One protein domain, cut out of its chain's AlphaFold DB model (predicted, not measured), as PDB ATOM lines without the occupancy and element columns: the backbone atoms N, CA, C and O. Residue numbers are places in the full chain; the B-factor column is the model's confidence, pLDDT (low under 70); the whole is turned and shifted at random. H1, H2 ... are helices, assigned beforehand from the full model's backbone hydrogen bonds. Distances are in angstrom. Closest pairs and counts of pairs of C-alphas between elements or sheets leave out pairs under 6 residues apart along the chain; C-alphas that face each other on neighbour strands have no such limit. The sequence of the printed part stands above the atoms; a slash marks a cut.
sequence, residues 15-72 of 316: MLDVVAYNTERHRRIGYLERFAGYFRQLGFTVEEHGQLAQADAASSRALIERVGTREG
ATOM      1  N   MET A  15     179.042 212.548 301.455       64.31
ATOM      2  CA  MET A  15     180.494 212.352 301.439       64.31
ATOM      3  C   MET A  15     181.123 212.979 302.700       64.31
ATOM      4  O   MET A  15     182.048 212.399 303.265       64.31
ATOM      5  N   LEU A  16     180.535 214.062 303.233       74.62
ATOM      6  CA  LEU A  16     180.914 214.616 304.534       74.62
ATOM      7  C   LEU A  16     180.698 213.591 305.653       74.62
ATOM      8  O   LEU A  16     181.590 213.388 306.471       74.62
ATOM      9  N   ASP A  17     179.546 212.917 305.662       72.88
ATOM     10  CA  ASP A  17     179.207 211.924 306.685       72.88
ATOM     11  C   ASP A  17     180.063 210.658 306.565       72.88
ATOM     12  O   ASP A  17     180.477 210.102 307.578       72.88
ATOM     13  N   VAL A  18     180.408 210.236 305.344       74.19
ATOM     14  CA  VAL A  18     181.346 209.130 305.107       74.19
ATOM     15  C   VAL A  18     182.742 209.492 305.612       74.19
ATOM     16  O   VAL A  18     183.366 208.689 306.305       74.19
ATOM     17  N   VAL A  19     183.246 210.693 305.310       78.38
ATOM     18  CA  VAL A  19     184.551 211.142 305.817       78.38
ATOM     19  C   VAL A  19     184.509 211.316 307.336       78.38
ATOM     20  O   VAL A  19     185.452 210.905 308.009       78.38
ATOM     21  N   ALA A  20     183.422 211.839 307.904       79.50
ATOM     22  CA  ALA A  20     183.244 211.967 309.351       79.50
ATOM     23  C   ALA A  20     183.209 210.601 310.048       79.50
ATOM     24  O   ALA A  20     183.930 210.393 311.025       79.50
ATOM     25  N   TYR A  21     182.452 209.646 309.504       80.06
ATOM     26  CA  TYR A  21     182.426 208.262 309.967       80.06
ATOM     27  C   TYR A  21     183.821 207.629 309.915       80.06
ATOM     28  O   TYR A  21     184.299 207.114 310.925       80.06
ATOM     29  N   ASN A  22     184.511 207.718 308.771       80.31
ATOM     30  CA  ASN A  22     185.863 207.180 308.615       80.31
ATOM     31  C   ASN A  22     186.845 207.848 309.588       80.31
ATOM     32  O   ASN A  22     187.694 207.168 310.160       80.31
ATOM     33  N   THR A  23     186.714 209.158 309.816       83.19
ATOM     34  CA  THR A  23     187.547 209.910 310.764       83.19
ATOM     35  C   THR A  23     187.366 209.392 312.185       83.19
ATOM     36  O   THR A  23     188.351 209.046 312.838       83.19
ATOM     37  N   GLU A  24     186.121 209.268 312.651       81.38
ATOM     38  CA  GLU A  24     185.836 208.760 313.994       81.38
ATOM     39  C   GLU A  24     186.258 207.293 314.139       81.38
ATOM     40  O   GLU A  24     186.883 206.932 315.138       81.38
ATOM     41  N   ARG A  25     186.015 206.453 313.125       83.19
ATOM     42  CA  ARG A  25     186.510 205.070 313.098       83.19
ATOM     43  C   ARG A  25     188.030 205.036 313.233       83.19
ATOM     44  O   ARG A  25     188.539 204.354 314.121       83.19
ATOM     45  N   HIS A  26     188.764 205.785 312.404       83.75
ATOM     46  CA  HIS A  26     190.227 205.838 312.454       83.75
ATOM     47  C   HIS A  26     190.742 206.345 313.800       83.75
ATOM     48  O   HIS A  26     191.752 205.836 314.288       83.75
ATOM     49  N   ARG A  27     190.041 207.287 314.440       82.62
ATOM     50  CA  ARG A  27     190.358 207.736 315.798       82.62
ATOM     51  C   ARG A  27     190.230 206.595 316.809       82.62
ATOM     52  O   ARG A  27     191.159 206.350 317.573       82.62
ATOM     53  N   ARG A  28     189.123 205.847 316.775       81.19
ATOM     54  CA  ARG A  28     188.834 204.748 317.719       81.19
ATOM     55  C   ARG A  28     189.808 203.582 317.618       81.19
ATOM     56  O   ARG A  28     190.120 202.967 318.631       81.19
ATOM     57  N   ILE A  29     190.300 203.295 316.417       78.44
ATOM     58  CA  ILE A  29     191.242 202.190 316.179       78.44
ATOM     59  C   ILE A  29     192.713 202.625 316.254       78.44
ATOM     60  O   ILE A  29     193.599 201.842 315.914       78.44
ATOM     61  N   GLY A  30     192.987 203.873 316.658       78.81
ATOM     62  CA  GLY A  30     194.343 204.427 316.760       78.81
ATOM     63  C   GLY A  30     195.032 204.668 315.411       78.81
ATOM     64  O   GLY A  30     196.246 204.858 315.355       78.81
ATOM     65  N   TYR A  31     194.278 204.644 314.312       82.12
ATOM     66  CA  TYR A  31     194.796 204.886 312.965       82.12
ATOM     67  C   TYR A  31     194.964 206.356 312.660       82.12
ATOM     68  O   TYR A  31     195.831 206.673 311.860       82.12
ATOM     69  N   LEU A  32     194.161 207.239 313.258       81.62
ATOM     70  CA  LEU A  32     194.244 208.669 312.970       81.62
ATOM     71  C   LEU A  32     195.690 209.151 313.147       81.62
ATOM     72  O   LEU A  32     196.290 209.639 312.211       81.62
ATOM     73  N   GLU A  33     196.344 208.843 314.263       74.88
ATOM     74  CA  GLU A  33     197.737 209.252 314.498       74.88
ATOM     75  C   GLU A  33     198.771 208.552 313.594       74.88
ATOM     76  O   GLU A  33     199.821 209.118 313.293       74.88
ATOM     77  N   ARG A  34     198.493 207.318 313.153       72.56
ATOM     78  CA  ARG A  34     199.468 206.432 312.483       72.56
ATOM     79  C   ARG A  34     199.335 206.406 310.962       72.56
ATOM     80  O   ARG A  34     200.279 206.045 310.266       72.56
ATOM     81  N   PHE A  35     198.173 206.784 310.439       69.38
ATOM     82  CA  PHE A  35     197.763 206.560 309.057       69.38
ATOM     83  C   PHE A  35     197.358 207.862 308.352       69.38
ATOM     84  O   PHE A  35     196.314 207.968 307.708       69.38
ATOM     85  N   ALA A  36     198.245 208.861 308.403       69.69
ATOM     86  CA  ALA A  36     198.052 210.158 307.744       69.69
ATOM     87  C   ALA A  36     197.928 210.071 306.203       69.69
ATOM     88  O   ALA A  36     197.524 211.037 305.557       69.69
ATOM     89  N   GLY A  37     198.285 208.932 305.590       71.69
ATOM     90  CA  GLY A  37     198.175 208.705 304.144       71.69
ATOM     91  C   GLY A  37     196.746 208.859 303.620       71.69
ATOM     92  O   GLY A  37     196.543 209.562 302.632       71.69
ATOM     93  N   TYR A  38     195.772 208.296 304.339       74.00
ATOM     94  CA  TYR A  38     194.346 208.410 304.024       74.00
ATOM     95  C   TYR A  38     193.875 209.873 304.007       74.00
ATOM     96  O   TYR A  38     193.317 210.359 303.027       74.00
ATOM     97  N   PHE A  39     194.184 210.633 305.060       79.56
ATOM     98  CA  PHE A  39     193.753 212.029 305.161       79.56
ATOM     99  C   PHE A  39     194.452 212.933 304.136       79.56
ATOM    100  O   PHE A  39     193.839 213.846 303.583       79.56
ATOM    101  N   ARG A  40     195.705 212.646 303.768       79.38
ATOM    102  CA  ARG A  40     196.377 213.363 302.669       79.38
ATOM    103  C   ARG A  40     195.718 213.133 301.303       79.38
ATOM    104  O   ARG A  40     195.767 214.031 300.460       79.38
ATOM    105  N   GLN A  41     195.114 211.965 301.073       75.56
ATOM    106  CA  GLN A  41     194.357 211.663 299.848       75.56
ATOM    107  C   GLN A  41     193.038 212.433 299.774       75.56
ATOM    108  O   GLN A  41     192.630 212.850 298.692       75.56
ATOM    109  N   LEU A  42     192.417 212.681 300.923       79.25
ATOM    110  CA  LEU A  42     191.250 213.551 301.037       79.25
ATOM    111  C   LEU A  42     191.626 215.035 300.920       79.25
ATOM    112  O   LEU A  42     190.847 215.836 300.416       79.25
ATOM    113  N   GLY A  43     192.856 215.385 301.288       84.75
ATOM    114  CA  GLY A  43     193.435 216.709 301.086       84.75
ATOM    115  C   GLY A  43     193.685 217.501 302.355       84.75
ATOM    116  O   GLY A  43     193.989 218.688 302.265       84.75
ATOM    117  N   PHE A  44     193.631 216.851 303.514       88.69
ATOM    118  CA  PHE A  44     194.063 217.435 304.778       88.69
ATOM    119  C   PHE A  44     195.570 217.717 304.754       88.69
ATOM    120  O   PHE A  44     196.369 216.899 304.281       88.69
ATOM    121  N   THR A  45     195.968 218.867 305.296       90.56
ATOM    122  CA  THR A  45     197.376 219.144 305.605       90.56
ATOM    123  C   THR A  45     197.826 218.352 306.838       90.56
ATOM    124  O   THR A  45     197.012 217.797 307.577       90.56
ATOM    125  N   VAL A  46     199.140 218.300 307.086       88.38
ATOM    126  CA  VAL A  46     199.687 217.680 308.309       88.38
ATOM    127  C   VAL A  46     199.156 218.374 309.567       88.38
ATOM    128  O   VAL A  46     198.843 217.708 310.549       88.38
ATOM    129  N   GLU A  47     199.007 219.699 309.520       90.69
ATOM    130  CA  GLU A  47     198.469 220.488 310.626       90.69
ATOM    131  C   GLU A  47     196.981 220.198 310.860       90.69
ATOM    132  O   GLU A  47     196.590 219.890 311.981       90.69
ATOM    133  N   GLU A  48     196.158 220.215 309.808       92.62
ATOM    134  CA  GLU A  48     194.723 219.904 309.899       92.62
ATOM    135  C   GLU A  48     194.487 218.474 310.395       92.62
ATOM    136  O   GLU A  48     193.608 218.216 311.211       92.62
ATOM    137  N   HIS A  49     195.319 217.532 309.958       90.00
ATOM    138  CA  HIS A  49     195.303 216.175 310.480       90.00
ATOM    139  C   HIS A  49     195.636 216.119 311.983       90.00
ATOM    140  O   HIS A  49     194.971 215.411 312.739       90.00
ATOM    141  N   GLY A  50     196.624 216.895 312.438       88.12
ATOM    142  CA  GLY A  50     196.930 217.045 313.864       88.12
ATOM    143  C   GLY A  50     195.775 217.662 314.661       88.12
ATOM    144  O   GLY A  50     195.508 217.234 315.783       88.12
ATOM    145  N   GLN A  51     195.041 218.609 314.068       90.38
ATOM    146  CA  GLN A  51     193.837 219.191 314.668       90.38
ATOM    147  C   GLN A  51     192.731 218.141 314.842       90.38
ATOM    148  O   GLN A  51     192.122 218.092 315.908       90.38
ATOM    149  N   LEU A  52     192.510 217.258 313.856       88.56
ATOM    150  CA  LEU A  52     191.525 216.170 313.967       88.56
ATOM    151  C   LEU A  52     191.801 215.240 315.152       88.56
ATOM    152  O   LEU A  52     190.863 214.787 315.800       88.56
ATOM    153  N   ALA A  53     193.072 214.963 315.453       82.94
ATOM    154  CA  ALA A  53     193.437 214.073 316.557       82.94
ATOM    155  C   ALA A  53     192.979 214.597 317.929       82.94
ATOM    156  O   ALA A  53     192.719 213.802 318.830       82.94
ATOM    157  N   GLN A  54     192.849 215.918 318.075       84.62
ATOM    158  CA  GLN A  54     192.489 216.588 319.329       84.62
ATOM    159  C   GLN A  54     191.073 217.182 319.320       84.62
ATOM    160  O   GLN A  54     190.599 217.671 320.346       84.62
ATOM    161  N   ALA A  55     190.398 217.173 318.171       86.62
ATOM    162  CA  ALA A  55     189.097 217.795 317.988       86.62
ATOM    163  C   ALA A  55     187.958 216.972 318.613       86.62
ATOM    164  O   ALA A  55     187.954 215.738 318.591       86.62
ATOM    165  N   ASP A  56     186.935 217.667 319.114       86.62
ATOM    166  CA  ASP A  56     185.639 217.051 319.389       86.62
ATOM    167  C   ASP A  56     184.864 216.778 318.083       86.62
ATOM    168  O   ASP A  56     185.307 217.110 316.978       86.62
ATOM    169  N   ALA A  57     183.695 216.139 318.188       80.81
ATOM    170  CA  ALA A  57     182.907 215.758 317.016       80.81
ATOM    171  C   ALA A  57     182.452 216.971 316.180       80.81
ATOM    172  O   ALA A  57     182.450 216.906 314.950       80.81
ATOM    173  N   ALA A  58     182.098 218.082 316.834       85.38
ATOM    174  CA  ALA A  58     181.638 219.295 316.162       85.38
ATOM    175  C   ALA A  58     182.784 219.989 315.409       85.38
ATOM    176  O   ALA A  58     182.649 220.317 314.230       85.38
ATOM    177  N   SER A  59     183.936 220.136 316.062       89.50
ATOM    178  CA  SER A  59     185.142 220.737 315.489       89.50
ATOM    179  C   SER A  59     185.709 219.881 314.358       89.50
ATOM    180  O   SER A  59     186.122 220.416 313.329       89.50
ATOM    181  N   SER A  60     185.663 218.553 314.509       87.94
ATOM    182  CA  SER A  60     186.031 217.615 313.445       87.94
ATOM    183  C   SER A  60     185.143 217.818 312.222       87.94
ATOM    184  O   SER A  60     185.658 217.984 311.121       87.94
ATOM    185  N   ARG A  61     183.817 217.886 312.403       86.69
ATOM    186  CA  ARG A  61     182.871 218.095 311.298       86.69
ATOM    187  C   ARG A  61     183.114 219.419 310.571       86.69
ATOM    188  O   ARG A  61     183.207 219.415 309.349       86.69
ATOM    189  N   ALA A  62     183.297 220.515 311.308       89.50
ATOM    190  CA  ALA A  62     183.570 221.829 310.724       89.50
ATOM    191  C   ALA A  62     184.892 221.863 309.932       89.50
ATOM    192  O   ALA A  62     184.982 222.485 308.873       89.50
ATOM    193  N   LEU A  63     185.933 221.184 310.425       91.62
ATOM    194  CA  LEU A  63     187.198 221.055 309.703       91.62
ATOM    195  C   LEU A  63     187.035 220.204 308.435       91.62
ATOM    196  O   LEU A  63     187.505 220.614 307.376       91.62
ATOM    197  N   ILE A  64     186.352 219.061 308.522       89.25
ATOM    198  CA  ILE A  64     186.069 218.193 307.372       89.25
ATOM    199  C   ILE A  64     185.291 218.967 306.296       89.25
ATOM    200  O   ILE A  64     185.643 218.889 305.123       89.25
ATOM    201  N   GLU A  65     184.288 219.757 306.683       88.25
ATOM    202  CA  GLU A  65     183.500 220.584 305.762       88.25
ATOM    203  C   GLU A  65     184.371 221.620 305.050       88.25
ATOM    204  O   GLU A  65     184.379 221.684 303.822       88.25
ATOM    205  N   ARG A  66     185.193 222.359 305.802       90.88
ATOM    206  CA  ARG A  66     186.127 223.339 305.235       90.88
ATOM    207  C   ARG A  66     187.096 222.708 304.233       90.88
ATOM    208  O   ARG A  66     187.342 223.285 303.171       90.88
ATOM    209  N   VAL A  67     187.656 221.541 304.561       89.56
ATOM    210  CA  VAL A  67     188.539 220.799 303.646       89.56
ATOM    211  C   VAL A  67     187.762 220.343 302.414       89.56
ATOM    212  O   VAL A  67     188.251 220.514 301.301       89.56
ATOM    213  N   GLY A  68     186.538 219.847 302.588       86.06
ATOM    214  CA  GLY A  68     185.692 219.409 301.485       86.06
ATOM    215  C   GLY A  68     185.306 220.521 300.521       86.06
ATOM    216  O   GLY A  68     185.355 220.310 299.309       86.06
ATOM    217  N   THR A  69     185.010 221.720 301.023       86.50
ATOM    218  CA  THR A  69     184.790 222.903 300.181       86.50
ATOM    219  C   THR A  69     186.054 223.272 299.408       86.50
ATOM    220  O   THR A  69     185.987 223.479 298.199       86.50
ATOM    221  N   ARG A  70     187.220 223.312 300.075       89.62
ATOM    222  CA  ARG A  70     188.510 223.625 299.430       89.62
ATOM    223  C   ARG A  70     188.855 222.634 298.321       89.62
ATOM    224  O   ARG A  70     189.318 223.032 297.258       89.62
ATOM    225  N   GLU A  71     188.688 221.347 298.599       85.44
ATOM    226  CA  GLU A  71     189.076 220.257 297.702       85.44
ATOM    227  C   GLU A  71     187.970 219.903 296.696       85.44
ATOM    228  O   GLU A  71     188.163 219.015 295.867       85.44
ATOM    229  N   GLY A  72     186.827 220.598 296.742       80.62
ATOM    230  CA  GLY A  72     185.733 220.437 295.789       80.62
ATOM    231  C   GLY A  72     185.036 219.083 295.880       80.62
ATOM    232  O   GLY A  72     184.548 218.593 294.867       80.62
TER     233      GLY A  72
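What this domain is: This is residues 15 to 72 of the 316 residues of the protein "Amidohydrolase family protein" of Hydrogenophaga sp. BPS33 (UniProt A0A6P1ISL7). Five helices make a small, rounded body in two layers: the hairpin of H4 and H5 forms one, and H1 and H3, near each other, form the other, with H1 packed at a slant on H5 and H3 crossing H4. The short H2 sits in the turn between H1 and H3, at one end of that layer, and packs on H4. The printed part has 58 residues with five named helices, H1 to H5 in chain order, and no named strand; the class is all helix. It is compact, with a radius of gyration of the C-alphas of 10.0 A and spans of 27 by 21 by 18 A.

Where its parts are: H1 takes residues 15 to 28, beginning with C-alpha 15 at (180.494, 212.352, 301.439), and is 19.8 A long from first to last C-alpha. H2, residues 31 to 34, is 4.9 A long. H3, residues 36 to 42, measures 10.1 A. H4, residues 46 to 54, begins with C-alpha 46 at (199.687, 217.680, 308.309) and measures 13.2 A. H5, residues 57 to 71, is the longest helix at 20.8 A and ends with C-alpha 71 at (189.076, 220.257, 297.702).

How they stand to each other: H4 is the hub and touches H2, H3 and H5. H4 and H5 form a helical hairpin at a shallow tilt of 20 degrees, opposite ways; H5 touches H4 with residues 59 to 63 alone, and the closest C-alphas, of Leu 52 and Ser 60, are 5.7 A apart. H3 touches H4, with the C-alphas of Phe 39 and His 49 closest at 6.9 A; at 72 degrees the two are only just about perpendicular. H2 touches H4, with the C-alphas of Leu 32 and Ala 53 closest at 6.5 A. H1 touches H5 with residues 16 to 20 alone, at a steep tilt of 50 degrees, opposite ways; their closest C-alphas, of Ala 20 and Arg 61, are 6.4 A apart. H1 and H2 only just touch, with 3 pairs of C-alphas within 8 A, and only at the corner by their link; the C-alphas of His 26 and Leu 32 are closest at 4.9 A. H1 and H3 are near each other, while H2 and H5 are apart. In H1, H3 and H5 every O i to N i+4 pair is within hydrogen-bond range, in H4 4 of 5 are, and H2 is too short for such a pair.

The domain as a whole: The two C-alphas farthest apart, those of Ile 29 and Gly 72, are 27.9 A from each other. The printed part has no cut, and its four links between helices are tight. The mean pLDDT of the printed part is 82.7; residue 15 and residues 35 to 36 are under 70.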